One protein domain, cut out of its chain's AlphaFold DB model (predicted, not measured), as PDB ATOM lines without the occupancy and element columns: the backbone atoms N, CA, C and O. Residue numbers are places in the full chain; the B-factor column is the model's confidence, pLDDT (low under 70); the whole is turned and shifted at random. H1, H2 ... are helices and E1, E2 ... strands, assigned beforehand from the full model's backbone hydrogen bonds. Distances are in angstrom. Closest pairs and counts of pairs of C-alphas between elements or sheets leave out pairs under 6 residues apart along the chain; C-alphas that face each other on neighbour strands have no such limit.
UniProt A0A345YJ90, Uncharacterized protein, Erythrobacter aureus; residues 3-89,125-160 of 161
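What this domain is: This is residues 3 to 89 and 125 to 160 of the 161 residues of an uncharacterized protein of Erythrobacter aureus (UniProt A0A345YJ90). A twisted sheet of four strands has helix H2 slanting over one face, with H1 packed on H2 at a steep tilt, while a tail, residues 150 to 160, sticks out from the body and holds H5. The short helices H3 and H4 only graze the sheet. The printed part has 123 residues, with five named helices and four named strands along the chain as E1 H1 H2 H3 E2 E3 H4 E4 H5; the sheet's order is E2 E3 E1 E4, all antiparallel, and the class is mixed, helices and strands. It is only just compact, close to loose, with a radius of gyration of the C-alphas of 16.5 A and spans of 56 by 37 by 25 A.

How they stand to each other: E1, residues 3 to 9, is an inner strand. On one side it is antiparallel to the edge strand E4, residues 140 to 148, with N 6 and O 144 2.8 A apart. On the other side it is antiparallel to E3, residues 77 to 86, with N 5 and O 82 2.9 A apart. E3 forms a hairpin with the edge strand E2, residues 63 to 74; N 66 and O 83 are 2.8 A apart. E2 bends by 67 degrees at residue 66, and E4 by 55 degrees at residue 143. H1, residues 12 to 25, only grazes the sheet with residues 12 to 15. It touches H2, residues 40 to 49, at a steep tilt of 55 degrees, the same way; the closest C-alphas, of Ala 19 and Ala 47, are 4.3 A apart. H2 is on the sheet at a height of 8.4 A, only just over E3, on which 3 of its C-alphas fall, and slantwise to it at 53 degrees on the local plane; this gives two layers, a helix on one face of a sheet. H3, residues 58 to 61, is apart from H2. H4, residues 135 to 138, only just touches H1, with 3 pairs of C-alphas within 8 A, the closest being Leu 15 and Met 138, 5.5 A; H1 does so with residues 14 to 18 alone. H5, residues 153 to 158, is not on the sheet. Every O i to N i+4 pair is within hydrogen-bond range in H1, H2 and H5; H3 and H4 are too short for such a pair.

Where its parts are: E1 begins at C-alpha 3, (132.621, 128.342, 86.808), and is 18.9 A long. H1 is 20.1 A long, H2 13.5 A, E2 28.4 A, E3 27.5 A and E4 22.9 A. H5 ends at C-alpha 158, (153.367, 128.897, 72.714).

The domain as a whole: The farthest C-alphas, of Glu 31 and Glu 158, are 56.1 A apart. Residues 90 to 124 are not printed, and C-alphas 89 and 125 are 14.3 A apart across this cut. The link from H1 to H2 is long. Mean pLDDT of the printed part is 73.4; residues 25 to 30, 50 to 57, 74, 126 to 134 and 149 to 160 are under 70.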
ATOM      1  N   LEU A   3     132.868 127.697  85.527       83.75
ATOM      2  CA  LEU A   3     132.621 128.342  86.808       83.75
ATOM      3  C   LEU A   3     132.836 127.328  87.918       83.75
ATOM      4  O   LEU A   3     132.233 126.262  87.928       83.75
ATOM      5  N   LEU A   4     133.658 127.709  88.886       84.81
ATOM      6  CA  LEU A   4     133.804 126.969  90.123       84.81
ATOM      7  C   LEU A   4     132.974 127.660  91.200       84.81
ATOM      8  O   LEU A   4     133.267 128.806  91.542       84.81
ATOM      9  N   ILE A   5     131.955 126.992  91.733       83.31
ATOM     10  CA  ILE A   5     131.051 127.553  92.746       83.31
ATOM     11  C   ILE A   5     131.262 126.816  94.066       83.31
ATOM     12  O   ILE A   5     131.300 125.590  94.115       83.31
ATOM     13  N   THR A   6     131.418 127.565  95.153       85.38
ATOM     14  CA  THR A   6     131.424 127.035  96.515       85.38
ATOM     15  C   THR A   6     130.066 127.263  97.154       85.38
ATOM     16  O   THR A   6     129.654 128.410  97.332       85.38
ATOM     17  N   LEU A   7     129.416 126.181  97.562       85.38
ATOM     18  CA  LEU A   7     128.226 126.218  98.399       85.38
ATOM     19  C   LEU A   7     128.608 125.992  99.860       85.38
ATOM     20  O   LEU A   7     129.405 125.114 100.177       85.38
ATOM     21  N   ASN A   8     128.019 126.773 100.748       86.44
ATOM     22  CA  ASN A   8     128.102 126.638 102.189       86.44
ATOM     23  C   ASN A   8     126.816 125.971 102.679       86.44
ATOM     24  O   ASN A   8     125.745 126.568 102.617       86.44
ATOM     25  N   VAL A   9     126.918 124.759 103.205       86.31
ATOM     26  CA  VAL A   9     125.842 124.130 103.965       86.31
ATOM     27  C   VAL A   9     125.891 124.700 105.377       86.31
ATOM     28  O   VAL A   9     126.818 124.418 106.140       86.31
ATOM     29  N   ILE A  10     124.917 125.547 105.690       87.12
ATOM     30  CA  ILE A  10     124.787 126.249 106.973       87.12
ATOM     31  C   ILE A  10     123.844 125.526 107.942       87.12
ATOM     32  O   ILE A  10     123.903 125.772 109.144       87.12
ATOM     33  N   ASP A  11     123.002 124.621 107.433       88.75
ATOM     34  CA  ASP A  11     122.178 123.712 108.233       88.75
ATOM     35  C   ASP A  11     122.091 122.346 107.538       88.75
ATOM     36  O   ASP A  11     121.263 122.107 106.657       88.75
ATOM     37  N   GLU A  12     122.991 121.442 107.926       87.31
ATOM     38  CA  GLU A  12     123.056 120.095 107.360       87.31
ATOM     39  C   GLU A  12     121.783 119.286 107.636       87.31
ATOM     40  O   GLU A  12     121.330 118.537 106.773       87.31
ATOM     41  N   ALA A  13     121.203 119.415 108.831       87.19
ATOM     42  CA  ALA A  13     120.023 118.641 109.201       87.19
ATOM     43  C   ALA A  13     118.828 119.039 108.328       87.19
ATOM     44  O   ALA A  13     118.141 118.168 107.792       87.19
ATOM     45  N   LEU A  14     118.642 120.347 108.127       86.94
ATOM     46  CA  LEU A  14     117.628 120.884 107.231       86.94
ATOM     47  C   LEU A  14     117.854 120.434 105.785       86.94
ATOM     48  O   LEU A  14     116.915 119.949 105.156       86.94
ATOM     49  N   LEU A  15     119.089 120.528 105.283       85.94
ATOM     50  CA  LEU A  15     119.427 120.075 103.933       85.94
ATOM     51  C   LEU A  15     119.075 118.596 103.737       85.94
ATOM     52  O   LEU A  15     118.415 118.234 102.762       85.94
ATOM     53  N   ARG A  16     119.479 117.737 104.683       87.31
ATOM     54  CA  ARG A  16     119.179 116.301 104.641       87.31
ATOM     55  C   ARG A  16     117.676 116.051 104.618       87.31
ATOM     56  O   ARG A  16     117.232 115.194 103.858       87.31
ATOM     57  N   ASP A  17     116.902 116.778 105.415       85.75
ATOM     58  CA  ASP A  17     115.448 116.638 105.449       85.75
ATOM     59  C   ASP A  17     114.789 117.105 104.143       85.75
ATOM     60  O   ASP A  17     113.932 116.395 103.613       85.75
ATOM     61  N   VAL A  18     115.194 118.247 103.580       82.94
ATOM     62  CA  VAL A  18     114.652 118.752 102.304       82.94
ATOM     63  C   VAL A  18     114.973 117.791 101.159       82.94
ATOM     64  O   VAL A  18     114.055 117.341 100.472       82.94
ATOM     65  N   ALA A  19     116.246 117.424 100.993       83.25
ATOM     66  CA  ALA A  19     116.703 116.534  99.927       83.25
ATOM     67  C   ALA A  19     116.014 115.166  99.997       83.25
ATOM     68  O   ALA A  19     115.452 114.691  99.014       83.25
ATOM     69  N   SER A  20     115.974 114.560 101.187       81.44
ATOM     70  CA  SER A  20     115.353 113.246 101.384       81.44
ATOM     71  C   SER A  20     113.860 113.252 101.054       81.44
ATOM     72  O   SER A  20     113.349 112.290 100.483       81.44
ATOM     73  N   ASN A  21     113.152 114.336 101.391       78.50
ATOM     74  CA  ASN A  21     111.740 114.484 101.050       78.50
ATOM     75  C   ASN A  21     111.531 114.694  99.545       78.50
ATOM     76  O   ASN A  21     110.585 114.134  98.995       78.50
ATOM     77  N   ARG A  22     112.393 115.456  98.858       77.12
ATOM     78  CA  ARG A  22     112.327 115.601  97.392       77.12
ATOM     79  C   ARG A  22     112.559 114.256  96.698       77.12
ATOM     80  O   ARG A  22     111.699 113.809  95.945       77.12
ATOM     81  N   MET A  23     113.619 113.537  97.069       75.12
ATOM     82  CA  MET A  23     113.927 112.199  96.539       75.12
ATOM     83  C   MET A  23     112.825 111.162  96.800       75.12
ATOM     84  O   MET A  23     112.615 110.255  96.000       75.12
ATOM     85  N   ALA A  24     112.104 111.268  97.916       74.56
ATOM     86  CA  ALA A  24     110.981 110.375  98.184       74.56
ATOM     87  C   ALA A  24     109.778 110.638  97.266       74.56
ATOM     88  O   ALA A  24     109.051 109.708  96.914       74.56
ATOM     89  N   ASN A  25     109.583 111.894  96.860       68.25
ATOM     90  CA  ASN A  25     108.492 112.307  95.982       68.25
ATOM     91  C   ASN A  25     108.845 112.203  94.484       68.25
ATOM     92  O   ASN A  25     107.939 112.233  93.658       68.25
ATOM     93  N   SER A  26     110.123 112.004  94.144       64.75
ATOM     94  CA  SER A  26     110.642 111.851  92.774       64.75
ATOM     95  C   SER A  26     110.362 110.503  92.109       64.75
ATOM     96  O   SER A  26     110.606 110.322  90.919       64.75
ATOM     97  N   GLY A  27     109.923 109.510  92.889       59.09
ATOM     98  CA  GLY A  27     109.725 108.142  92.411       59.09
ATOM     99  C   GLY A  27     110.989 107.270  92.364       59.09
ATOM    100  O   GLY A  27     110.884 106.117  91.946       59.09
ATOM    101  N   PHE A  28     112.152 107.757  92.823       56.28
ATOM    102  CA  PHE A  28     113.377 106.946  92.922       56.28
ATOM    103  C   PHE A  28     113.346 105.958  94.105       56.28
ATOM    104  O   PHE A  28     113.730 104.802  93.935       56.28
ATOM    105  N   GLU A  29     112.872 106.372  95.289       59.28
ATOM    106  CA  GLU A  29     112.695 105.501  96.469       59.28
ATOM    107  C   GLU A  29     111.846 106.212  97.540       59.28
ATOM    108  O   GLU A  29     112.240 107.267  98.026       59.28
ATOM    109  N   SER A  30     110.695 105.649  97.929       58.69
ATOM    110  CA  SER A  30     109.629 106.371  98.654       58.69
ATOM    111  C   SER A  30     109.872 106.655 100.143       58.69
ATOM    112  O   SER A  30     109.022 107.277 100.777       58.69
ATOM    113  N   GLU A  31     110.965 106.165 100.731       73.50
ATOM    114  CA  GLU A  31     111.268 106.337 102.161       73.50
ATOM    115  C   GLU A  31     112.394 107.377 102.350       73.50
ATOM    116  O   GLU A  31     113.559 107.053 102.097       73.50
ATOM    117  N   PRO A  32     112.093 108.611 102.813       70.00
ATOM    118  CA  PRO A  32     113.084 109.672 103.031       70.00
ATOM    119  C   PRO A  32     114.279 109.239 103.895       70.00
ATOM    120  O   PRO A  32     115.421 109.636 103.675       70.00
ATOM    121  N   GLU A  33     114.039 108.399 104.896       74.81
ATOM    122  CA  GLU A  33     115.037 107.948 105.860       74.81
ATOM    123  C   GLU A  33     116.194 107.177 105.213       74.81
ATOM    124  O   GLU A  33     117.308 107.211 105.742       74.81
ATOM    125  N   LEU A  34     115.960 106.530 104.066       71.62
ATOM    126  CA  LEU A  34     116.989 105.806 103.315       71.62
ATOM    127  C   LEU A  34     117.988 106.753 102.632       71.62
ATOM    128  O   LEU A  34     119.135 106.372 102.390       71.62
ATOM    129  N   HIS A  35     117.596 108.007 102.400       72.00
ATOM    130  CA  HIS A  35     118.420 109.016 101.727       72.00
ATOM    131  C   HIS A  35     119.277 109.825 102.699       72.00
ATOM    132  O   HIS A  35     120.334 110.325 102.323       72.00
ATOM    133  N   ARG A  36     118.913 109.872 103.985       77.12
ATOM    134  CA  ARG A  36     119.629 110.664 105.004       77.12
ATOM    135  C   ARG A  36     121.101 110.303 105.175       77.12
ATOM    136  O   ARG A  36     121.860 111.143 105.646       77.12
ATOM    137  N   GLY A  37     121.503 109.080 104.830       78.62
ATOM    138  CA  GLY A  37     122.890 108.614 104.909       78.62
ATOM    139  C   GLY A  37     123.743 108.917 103.674       78.62
ATOM    140  O   GLY A  37     124.925 108.575 103.677       78.62
ATOM    141  N   LYS A  38     123.168 109.519 102.624       84.75
ATOM    142  CA  LYS A  38     123.898 109.837 101.394       84.75
ATOM    143  C   LYS A  38     124.963 110.923 101.625       84.75
ATOM    144  O   LYS A  38     124.848 111.713 102.579       84.75
ATOM    145  N   PRO A  39     126.009 110.950 100.779       86.31
ATOM    146  CA  PRO A  39     126.964 112.050 100.733       86.31
ATOM    147  C   PRO A  39     126.271 113.411 100.620       86.31
ATOM    148  O   PRO A  39     125.200 113.529 100.026       86.31
ATOM    149  N   LEU A  40     126.871 114.453 101.200       83.69
ATOM    150  CA  LEU A  40     126.249 115.779 101.224       83.69
ATOM    151  C   LEU A  40     126.148 116.415  99.843       83.69
ATOM    152  O   LEU A  40     125.172 117.112  99.593       83.69
ATOM    153  N   HIS A  41     127.103 116.156  98.950       81.56
ATOM    154  CA  HIS A  41     127.000 116.611  97.567       81.56
ATOM    155  C   HIS A  41     125.812 115.978  96.836       81.56
ATOM    156  O   HIS A  41     125.083 116.711  96.180       81.56
ATOM    157  N   ASP A  42     125.546 114.679  97.019       80.94
ATOM    158  CA  ASP A  42     124.365 114.025  96.434       80.94
ATOM    159  C   ASP A  42     123.072 114.662  96.961       80.94
ATOM    160  O   ASP A  42     122.134 114.907  96.213       80.94
ATOM    161  N   LEU A  43     123.019 114.975  98.257       81.50
ATOM    162  CA  LEU A  43     121.842 115.604  98.859       81.50
ATOM    163  C   LEU A  43     121.682 117.069  98.452       81.50
ATOM    164  O   LEU A  43     120.560 117.519  98.268       81.50
ATOM    165  N   ALA A  44     122.774 117.818  98.298       80.00
ATOM    166  CA  ALA A  44     122.731 119.177  97.769       80.00
ATOM    167  C   ALA A  44     122.303 119.187  96.302       80.00
ATOM    168  O   ALA A  44     121.491 120.030  95.926       80.00
ATOM    169  N   PHE A  45     122.789 118.229  95.507       77.88
ATOM    170  CA  PHE A  45     122.310 118.005  94.152       77.88
ATOM    171  C   PHE A  45     120.803 117.767  94.179       77.88
ATOM    172  O   PHE A  45     120.078 118.544  93.595       77.88
ATOM    173  N   GLU A  46     120.293 116.810  94.946       76.62
ATOM    174  CA  GLU A  46     118.849 116.524  95.003       76.62
ATOM    175  C   GLU A  46     118.014 117.658  95.629       76.62
ATOM    176  O   GLU A  46     116.859 117.863  95.271       76.62
ATOM    177  N   ALA A  47     118.566 118.442  96.553       75.50
ATOM    178  CA  ALA A  47     117.870 119.605  97.100       75.50
ATOM    179  C   ALA A  47     117.721 120.728  96.067       75.50
ATOM    180  O   ALA A  47     116.675 121.371  96.024       75.50
ATOM    181  N   LEU A  48     118.760 120.965  95.261       74.62
ATOM    182  CA  LEU A  48     118.781 122.022  94.251       74.62
ATOM    183  C   LEU A  48     118.117 121.566  92.945       74.62
ATOM    184  O   LEU A  48     117.320 122.299  92.387       74.62
ATOM    185  N   TYR A  49     118.420 120.349  92.503       71.12
ATOM    186  CA  TYR A  49     118.068 119.749  91.214       71.12
ATOM    187  C   TYR A  49     116.843 118.826  91.280       71.12
ATOM    188  O   TYR A  49     116.194 118.575  90.268       71.12
ATOM    189  N   GLY A  50     116.557 118.242  92.448       60.75
ATOM    190  CA  GLY A  50     115.717 117.050  92.567       60.75
ATOM    191  C   GLY A  50     114.293 117.214  92.039       60.75
ATOM    192  O   GLY A  50     113.465 117.902  92.637       60.75
ATOM    193  N   SER A  51     114.041 116.477  90.953       50.66
ATOM    194  CA  SER A  51     112.781 115.861  90.516       50.66
ATOM    195  C   SER A  51     111.525 116.722  90.496       50.66
ATOM    196  O   SER A  51     110.493 116.361  91.073       50.66
ATOM    197  N   ASN A  52     111.580 117.834  89.788       51.91
ATOM    198  CA  ASN A  52     110.355 118.405  89.263       51.91
ATOM    199  C   ASN A  52     110.175 117.867  87.837       51.91
ATOM    200  O   ASN A  52     111.006 118.142  86.976       51.91
ATOM    201  N   ASP A  53     109.116 117.089  87.586       51.41
ATOM    202  CA  ASP A  53     108.805 116.537  86.251       51.41
ATOM    203  C   ASP A  53     108.621 117.643  85.185       51.41
ATOM    204  O   ASP A  53     108.747 117.383  83.990       51.41
ATOM    205  N   ASP A  54     108.345 118.875  85.628       51.97
ATOM    206  CA  ASP A  54     108.156 120.069  84.798       51.97
ATOM    207  C   ASP A  54     109.408 120.964  84.703       51.97
ATOM    208  O   ASP A  54     109.368 122.008  84.046       51.97
ATOM    209  N   MET A  55     110.523 120.612  85.355       57.69
ATOM    210  CA  MET A  55     111.742 121.418  85.278       57.69
ATOM    211  C   MET A  55     112.620 120.957  84.128       57.69
ATOM    212  O   MET A  55     113.166 119.856  84.130       57.69
ATOM    213  N   ALA A  56     112.781 121.858  83.163       60.72
ATOM    214  CA  ALA A  56     113.844 121.752  82.188       60.72
ATOM    215  C   ALA A  56     115.193 121.593  82.908       60.72
ATOM    216  O   ALA A  56     115.479 122.283  83.896       60.72
ATOM    217  N   SER A  57     115.978 120.630  82.440       68.19
ATOM    218  CA  SER A  57     117.277 120.298  83.015       68.19
ATOM    219  C   SER A  57     118.268 121.454  82.800       68.19
ATOM    220  O   SER A  57     118.203 122.118  81.768       68.19
ATOM    221  N   PRO A  58     119.209 121.712  83.722       71.56
ATOM    222  CA  PRO A  58     120.307 122.665  83.530       71.56
ATOM    223  C   PRO A  58     121.022 122.514  82.180       71.56
ATOM    224  O   PRO A  58     121.344 123.518  81.544       71.56
ATOM    225  N   ASP A  59     121.170 121.278  81.703       76.00
ATOM    226  CA  ASP A  59     121.760 120.954  80.404       76.00
ATOM    227  C   ASP A  59     120.983 121.598  79.236       76.00
ATOM    228  O   ASP A  59     121.584 122.083  78.276       76.00
ATOM    229  N   GLU A  60     119.648 121.681  79.323       76.81
ATOM    230  CA  GLU A  60     118.796 122.365  78.330       76.81
ATOM    231  C   GLU A  60     119.020 123.884  78.304       76.81
ATOM    232  O   GLU A  60     118.685 124.537  77.315       76.81
ATOM    233  N   PHE A  61     119.637 124.435  79.349       74.88
ATOM    234  CA  PHE A  61     120.013 125.843  79.472       74.88
ATOM    235  C   PHE A  61     121.504 126.091  79.238       74.88
ATOM    236  O   PHE A  61     122.012 127.168  79.555       74.88
ATOM    237  N   GLY A  62     122.220 125.099  78.702       79.38
ATOM    238  CA  GLY A  62     123.652 125.202  78.437       79.38
ATOM    239  C   GLY A  62     124.512 125.205  79.702       79.38
ATOM    240  O   GLY A  62     125.631 125.716  79.656       79.38
ATOM    241  N   ILE A  63     124.001 124.673  80.817       82.12
ATOM    242  CA  ILE A  63     124.752 124.429  82.052       82.12
ATOM    243  C   ILE A  63     125.023 122.931  82.155       82.12
ATOM    244  O   ILE A  63     124.106 122.161  82.397       82.12
ATOM    245  N   GLU A  64     126.284 122.526  82.083       83.94
ATOM    246  CA  GLU A  64     126.693 121.148  82.345       83.94
ATOM    247  C   GLU A  64     127.468 121.089  83.667       83.94
ATOM    248  O   GLU A  64     128.497 121.751  83.833       83.94
ATOM    249  N   ILE A  65     127.001 120.285  84.623       80.62
ATOM    250  CA  ILE A  65     127.720 120.091  85.887       80.62
ATOM    251  C   ILE A  65     128.767 118.993  85.704       80.62
ATOM    252  O   ILE A  65     128.439 117.827  85.507       80.62
ATOM    253  N   GLN A  66     130.038 119.377  85.785       80.62
ATOM    254  CA  GLN A  66     131.176 118.506  85.502       80.62
ATOM    255  C   GLN A  66     131.549 117.635  86.702       80.62
ATOM    256  O   GLN A  66     131.894 116.467  86.531       80.62
ATOM    257  N   ASP A  67     131.525 118.207  87.909       81.38
ATOM    258  CA  ASP A  67     131.915 117.496  89.127       81.38
ATOM    259  C   ASP A  67     131.359 118.156  90.396       81.38
ATOM    260  O   ASP A  67     131.129 119.369  90.441       81.38
ATOM    261  N   TRP A  68     131.217 117.339  91.442       84.75
ATOM    262  CA  TRP A  68     130.886 117.753  92.800       84.75
ATOM    263  C   TRP A  68     131.935 117.225  93.770       84.75
ATOM    264  O   TRP A  68     132.306 116.053  93.744       84.75
ATOM    265  N   THR A  69     132.396 118.067  94.688       80.56
ATOM    266  CA  THR A  69     133.364 117.625  95.692       80.56
ATOM    267  C   THR A  69     133.133 118.277  97.041       80.56
ATOM    268  O   THR A  69     132.820 119.463  97.138       80.56
ATOM    269  N   ASP A  70     133.351 117.513  98.108       80.25
ATOM    270  CA  ASP A  70     133.384 118.055  99.460       80.25
ATOM    271  C   ASP A  70     134.661 118.902  99.607       80.25
ATOM    272  O   ASP A  70     135.780 118.385  99.655       80.25
ATOM    273  N   ALA A  71     134.513 120.223  99.701       74.38
ATOM    274  CA  ALA A  71     135.629 121.154  99.886       74.38
ATOM    275  C   ALA A  71     136.145 121.187 101.342       74.38
ATOM    276  O   ALA A  71     137.105 121.898 101.653       74.38
ATOM    277  N   GLY A  72     135.520 120.408 102.230       75.38
ATOM    278  CA  GLY A  72     135.862 120.265 103.642       75.38
ATOM    279  C   GLY A  72     134.900 120.998 104.579       75.38
ATOM    280  O   GLY A  72     133.937 121.634 104.154       75.38
ATOM    281  N   SER A  73     135.162 120.904 105.882       72.19
ATOM    282  CA  SER A  73     134.404 121.604 106.923       72.19
ATOM    283  C   SER A  73     135.220 122.746 107.528       72.19
ATOM    284  O   SER A  73     136.421 122.618 107.779       72.19
ATOM    285  N   PHE A  74     134.566 123.882 107.772       68.94
ATOM    286  CA  PHE A  74     135.157 125.012 108.483       68.94
ATOM    287  C   PHE A  74     134.219 125.477 109.598       68.94
ATOM    288  O   PHE A  74     133.236 126.177 109.357       68.94
ATOM    289  N   GLY A  75     134.530 125.077 110.833       78.44
ATOM    290  CA  GLY A  75     133.589 125.216 111.944       78.44
ATOM    291  C   GLY A  75     132.362 124.335 111.709       78.44
ATOM    292  O   GLY A  75     132.519 123.161 111.380       78.44
ATOM    293  N   ASP A  76     131.172 124.922 111.836       74.81
ATOM    294  CA  ASP A  76     129.882 124.239 111.646       74.81
ATOM    295  C   ASP A  76     129.355 124.325 110.200       74.81
ATOM    296  O   ASP A  76     128.263 123.848 109.910       74.81
ATOM    297  N   ILE A  77     130.121 124.934 109.286       76.50
ATOM    298  CA  ILE A  77     129.749 125.088 107.875       76.50
ATOM    299  C   ILE A  77     130.488 124.035 107.048       76.50
ATOM    300  O   ILE A  77     131.726 123.978 107.062       76.50
ATOM    301  N   VAL A  78     129.744 123.227 106.289       80.50
ATOM    302  CA  VAL A  78     130.319 122.312 105.291       80.50
ATOM    303  C   VAL A  78     130.388 123.027 103.951       80.50
ATOM    304  O   VAL A  78     129.434 123.686 103.550       80.50
ATOM    305  N   LYS A  79     131.514 122.912 103.249       82.25
ATOM    306  CA  LYS A  79     131.678 123.500 101.922       82.25
ATOM    307  C   LYS A  79     131.604 122.429 100.846       82.25
ATOM    308  O   LYS A  79     132.292 121.416 100.938       82.25
ATOM    309  N   LEU A  80     130.821 122.692  99.811       83.06
ATOM    310  CA  LEU A  80     130.743 121.886  98.598       83.06
ATOM    311  C   LEU A  80     131.286 122.703  97.432       83.06
ATOM    312  O   LEU A  80     131.081 123.912  97.369       83.06
ATOM    313  N   LEU A  81     131.991 122.040  96.530       83.38
ATOM    314  CA  LEU A  81     132.540 122.608  95.313       83.38
ATOM    315  C   LEU A  81     131.798 122.029  94.116       83.38
ATOM    316  O   LEU A  81     131.612 120.816  94.052       83.38
ATOM    317  N   ILE A  82     131.428 122.892  93.178       83.19
ATOM    318  CA  ILE A  82     130.758 122.518  91.936       83.19
ATOM    319  C   ILE A  82     131.581 123.063  90.774       83.19
ATOM    320  O   ILE A  82     131.799 124.277  90.712       83.19
ATOM    321  N   ASP A  83     132.040 122.187  89.879       85.12
ATOM    322  CA  ASP A  83     132.580 122.585  88.572       85.12
ATOM    323  C   ASP A  83     131.431 122.611  87.564       85.12
ATOM    324  O   ASP A  83     130.778 121.597  87.321       85.12
ATOM    325  N   VAL A  84     131.172 123.785  87.001       84.88
ATOM    326  CA  VAL A  84     130.087 124.034  86.059       84.88
ATOM    327  C   VAL A  84     130.678 124.504  84.741       84.88
ATOM    328  O   VAL A  84     131.421 125.485  84.690       84.88
ATOM    329  N   GLN A  85     130.313 123.843  83.656       86.75
ATOM    330  CA  GLN A  85     130.570 124.305  82.306       86.75
ATOM    331  C   GLN A  85     129.349 125.066  81.785       86.75
ATOM    332  O   GLN A  85     128.220 124.605  81.902       86.75
ATOM    333  N   ILE A  86     129.595 126.250  81.223       86.62
ATOM    334  CA  ILE A  86     128.588 127.035  80.504       86.62
ATOM    335  C   ILE A  86     128.939 127.013  79.024       86.62
ATOM    336  O   ILE A  86     130.008 127.513  78.633       86.62
ATOM    337  N   ASP A  87     128.027 126.467  78.231       85.56
ATOM    338  CA  ASP A  87     128.140 126.364  76.778       85.56
ATOM    339  C   ASP A  87     127.530 127.575  76.064       85.56
ATOM    340  O   ASP A  87     128.090 128.037  75.068       85.56
ATOM    341  N   ASP A  88     126.439 128.127  76.604       87.12
ATOM    342  CA  ASP A  88     125.736 129.284  76.044       87.12
ATOM    343  C   ASP A  88     125.283 130.248  77.157       87.12
ATOM    344  O   ASP A  88     124.260 130.058  77.814       87.12
ATOM    345  N   GLU A  89     126.081 131.293  77.398       86.06
ATOM    346  CA  GLU A  89     125.757 132.319  78.399       86.06
ATOM    347  C   GLU A  89     124.509 133.131  78.020       86.06
ATOM    348  O   GLU A  89     123.774 133.569  78.906       86.06
ATOM    349  N   LEU A 125     119.476 126.553  88.430       73.44
ATOM    350  CA  LEU A 125     119.577 125.286  89.160       73.44
ATOM    351  C   LEU A 125     118.399 125.058  90.109       73.44
ATOM    352  O   LEU A 125     117.897 123.948  90.161       73.44
ATOM    353  N   ILE A 126     117.965 126.083  90.845       66.56
ATOM    354  CA  ILE A 126     116.935 125.942  91.894       66.56
ATOM    355  C   ILE A 126     115.536 125.807  91.305       66.56
ATOM    356  O   ILE A 126     114.633 125.303  91.964       66.56
ATOM    357  N   GLY A 127     115.344 126.275  90.072       58.09
ATOM    358  CA  GLY A 127     114.015 126.349  89.505       58.09
ATOM    359  C   GLY A 127     113.210 127.481  90.131       58.09
ATOM    360  O   GLY A 127     112.987 127.561  91.334       58.09
ATOM    361  N   SER A 128     112.745 128.405  89.304       51.06
ATOM    362  CA  SER A 128     111.980 129.575  89.738       51.06
ATOM    363  C   SER A 128     110.526 129.231  90.067       51.06
ATOM    364  O   SER A 128     109.600 129.837  89.524       51.06
ATOM    365  N   ASN A 129     110.302 128.242  90.929       54.12
ATOM    366  CA  ASN A 129     108.995 127.993  91.504       54.12
ATOM    367  C   ASN A 129     108.842 128.875  92.759       54.12
ATOM    368  O   ASN A 129     109.564 128.668  93.733       54.12
ATOM    369  N   PRO A 130     107.934 129.866  92.772       51.09
ATOM    370  CA  PRO A 130     107.729 130.731  93.937       51.09
ATOM    371  C   PRO A 130     107.228 129.979  95.182       51.09
ATOM    372  O   PRO A 130     107.299 130.529  96.281       51.09
ATOM    373  N   ASP A 131     106.741 128.743  95.022       55.00
ATOM    374  CA  ASP A 131     106.332 127.866  96.123       55.00
ATOM    375  C   ASP A 131     107.494 127.023  96.689       55.00
ATOM    376  O   ASP A 131     107.320 126.317  97.688       55.00
ATOM    377  N   GLU A 132     108.686 127.088  96.086       64.44
ATOM    378  CA  GLU A 132     109.865 126.368  96.560       64.44
ATOM    379  C   GLU A 132     110.689 127.177  97.565       64.44
ATOM    380  O   GLU A 132     110.735 128.408  97.570       64.44
ATOM    381  N   LEU A 133     111.343 126.447  98.471       63.06
ATOM    382  CA  LEU A 133     112.258 127.029  99.441       63.06
ATOM    383  C   LEU A 133     113.440 127.652  98.691       63.06
ATOM    384  O   LEU A 133     114.117 126.965  97.931       63.06
ATOM    385  N   SER A 134     113.742 128.924  98.957       66.75
ATOM    386  CA  SER A 134     115.027 129.495  98.540       66.75
ATOM    387  C   SER A 134     116.171 128.694  99.170       66.75
ATOM    388  O   SER A 134     115.978 128.100 100.234       66.75
ATOM    389  N   PRO A 135     117.392 128.676  98.618       71.44
ATOM    390  CA  PRO A 135     118.386 127.751  99.157       71.44
ATOM    391  C   PRO A 135     118.863 128.100 100.554       71.44
ATOM    392  O   PRO A 135     119.158 127.187 101.314       71.44
ATOM    393  N   ILE A 136     118.787 129.368 100.970       71.75
ATOM    394  CA  ILE A 136     118.976 129.730 102.383       71.75
ATOM    395  C   ILE A 136     117.934 129.011 103.256       71.75
ATOM    396  O   ILE A 136     118.269 128.479 104.311       71.75
ATOM    397  N   GLN A 137     116.680 128.932 102.799       74.06
ATOM    398  CA  GLN A 137     115.621 128.152 103.451       74.06
ATOM    399  C   GLN A 137     115.807 126.630 103.303       74.06
ATOM    400  O   GLN A 137     115.146 125.883 104.018       74.06
ATOM    401  N   MET A 138     116.700 126.171 102.421       76.38
ATOM    402  CA  MET A 138     117.160 124.777 102.321       76.38
ATOM    403  C   MET A 138     118.467 124.518 103.096       76.38
ATOM    404  O   MET A 138     118.969 123.398 103.080       76.38
ATOM    405  N   GLY A 139     119.022 125.526 103.780       80.19
ATOM    406  CA  GLY A 139     120.275 125.408 104.530       80.19
ATOM    407  C   GLY A 139     121.546 125.543 103.681       80.19
ATOM    408  O   GLY A 139     122.603 125.088 104.117       80.19
ATOM    409  N   ILE A 140     121.464 126.162 102.500       81.75
ATOM    410  CA  ILE A 140     122.565 126.391 101.552       81.75
ATOM    411  C   ILE A 140     122.748 127.896 101.285       81.75
ATOM    412  O   ILE A 140     121.794 128.623 101.026       81.75
ATOM    413  N   GLU A 141     123.993 128.365 101.273       83.62
ATOM    414  CA  GLU A 141     124.389 129.717 100.861       83.62
ATOM    415  C   GLU A 141     125.528 129.648  99.827       83.62
ATOM    416  O   GLU A 141     126.357 128.743  99.881       83.62
ATOM    417  N   ILE A 142     125.629 130.605  98.899       79.81
ATOM    418  CA  ILE A 142     126.813 130.720  98.031       79.81
ATOM    419  C   ILE A 142     127.957 131.356  98.823       79.81
ATOM    420  O   ILE A 142     127.877 132.506  99.244       79.81
ATOM    421  N   GLY A 143     129.053 130.619  99.004       77.50
ATOM    422  CA  GLY A 143     130.230 131.119  99.711       77.50
ATOM    423  C   GLY A 143     131.164 131.942  98.827       77.50
ATOM    424  O   GLY A 143     131.570 133.043  99.191       77.50
ATOM    425  N   SER A 144     131.547 131.391  97.680       82.00
ATOM    426  CA  SER A 144     132.449 132.037  96.722       82.00
ATOM    427  C   SER A 144     132.288 131.417  95.346       82.00
ATOM    428  O   SER A 144     131.843 130.281  95.231       82.00
ATOM    429  N   TRP A 145     132.712 132.125  94.309       85.19
ATOM    430  CA  TRP A 145     132.772 131.584  92.959       85.19
ATOM    431  C   TRP A 145     134.023 132.090  92.242       85.19
ATOM    432  O   TRP A 145     134.649 133.070  92.658       85.19
ATOM    433  N   THR A 146     134.435 131.398  91.188       82.88
ATOM    434  CA  THR A 146     135.563 131.803  90.350       82.88
ATOM    435  C   THR A 146     135.295 131.423  88.905       82.88
ATOM    436  O   THR A 146     135.031 130.262  88.601       82.88
ATOM    437  N   GLU A 147     135.390 132.407  88.017       82.25
ATOM    438  CA  GLU A 147     135.364 132.191  86.575       82.25
ATOM    439  C   GLU A 147     136.715 131.678  86.099       82.25
ATOM    440  O   GLU A 147     137.761 132.301  86.304       82.25
ATOM    441  N   ILE A 148     136.685 130.517  85.460       78.19
ATOM    442  CA  ILE A 148     137.836 129.898  84.834       78.19
ATOM    443  C   ILE A 148     137.657 130.104  83.335       78.19
ATOM    444  O   ILE A 148     136.881 129.418  82.660       78.19
ATOM    445  N   GLN A 149     138.393 131.082  82.813       69.94
ATOM    446  CA  GLN A 149     138.491 131.272  81.374       69.94
ATOM    447  C   GLN A 149     139.127 130.025  80.753       69.94
ATOM    448  O   GLN A 149     140.105 129.507  81.309       69.94
ATOM    449  N   PRO A 150     138.622 129.536  79.606       57.25
ATOM    450  CA  PRO A 150     139.339 128.523  78.854       57.25
ATOM    451  C   PRO A 150     140.737 129.071  78.572       57.25
ATOM    452  O   PRO A 150     140.889 130.174  78.044       57.25
ATOM    453  N   THR A 151     141.773 128.334  78.976       54.47
ATOM    454  CA  THR A 151     143.135 128.696  78.588       54.47
ATOM    455  C   THR A 151     143.149 128.680  77.063       54.47
ATOM    456  O   THR A 151     142.768 127.653  76.495       54.47
ATOM    457  N   PRO A 152     143.509 129.779  76.373       53.66
ATOM    458  CA  PRO A 152     143.584 129.748  74.924       53.66
ATOM    459  C   PRO A 152     144.546 128.627  74.554       53.66
ATOM    460  O   PRO A 152     145.682 128.618  75.029       53.66
ATOM    461  N   THR A 153     144.098 127.669  73.748       56.47
ATOM    462  CA  THR A 153     144.933 126.548  73.301       56.47
ATOM    463  C   THR A 153     146.252 127.060  72.702       56.47
ATOM    464  O   THR A 153     147.303 126.479  72.951       56.47
ATOM    465  N   GLU A 154     146.225 128.226  72.047       50.56
ATOM    466  CA  GLU A 154     147.410 128.934  71.538       50.56
ATOM    467  C   GLU A 154     148.399 129.370  72.637       50.56
ATOM    468  O   GLU A 154     149.604 129.245  72.450       50.56
ATOM    469  N   ALA A 155     147.926 129.814  73.807       49.69
ATOM    470  CA  ALA A 155     148.797 130.197  74.925       49.69
ATOM    471  C   ALA A 155     149.466 128.980  75.588       49.69
ATOM    472  O   ALA A 155     150.544 129.099  76.171       49.69
ATOM    473  N   LEU A 156     148.832 127.806  75.500       41.72
ATOM    474  CA  LEU A 156     149.402 126.543  75.965       41.72
ATOM    475  C   LEU A 156     150.446 126.000  74.974       41.72
ATOM    476  O   LEU A 156     151.472 125.476  75.399       41.72
ATOM    477  N   GLU A 157     150.201 126.144  73.667       49.56
ATOM    478  CA  GLU A 157     151.133 125.737  72.609       49.56
ATOM    479  C   GLU A 157     152.382 126.629  72.559       49.56
ATOM    480  O   GLU A 157     153.487 126.100  72.471       49.56
ATOM    481  N   GLU A 158     152.238 127.950  72.709       45.75
ATOM    482  CA  GLU A 158     153.367 128.897  72.714       45.75
ATOM    483  C   GLU A 158     154.259 128.743  73.964       45.75
ATOM    484  O   GLU A 158     155.474 128.917  73.896       45.75
ATOM    485  N   ALA A 159     153.684 128.350  75.107       44.22
ATOM    486  CA  ALA A 159     154.434 128.082  76.337       44.22
ATOM    487  C   ALA A 159     155.208 126.745  76.324       44.22
ATOM    488  O   ALA A 159     156.068 126.527  77.182       44.22
ATOM    489  N   LEU A 160     154.895 125.843  75.385       45.03
ATOM    490  CA  LEU A 160     155.519 124.520  75.237       45.03
ATOM    491  C   LEU A 160     156.497 124.434  74.045       45.03
ATOM    492  O   LEU A 160     157.117 123.382  73.859       45.03
TER     493      LEU A 160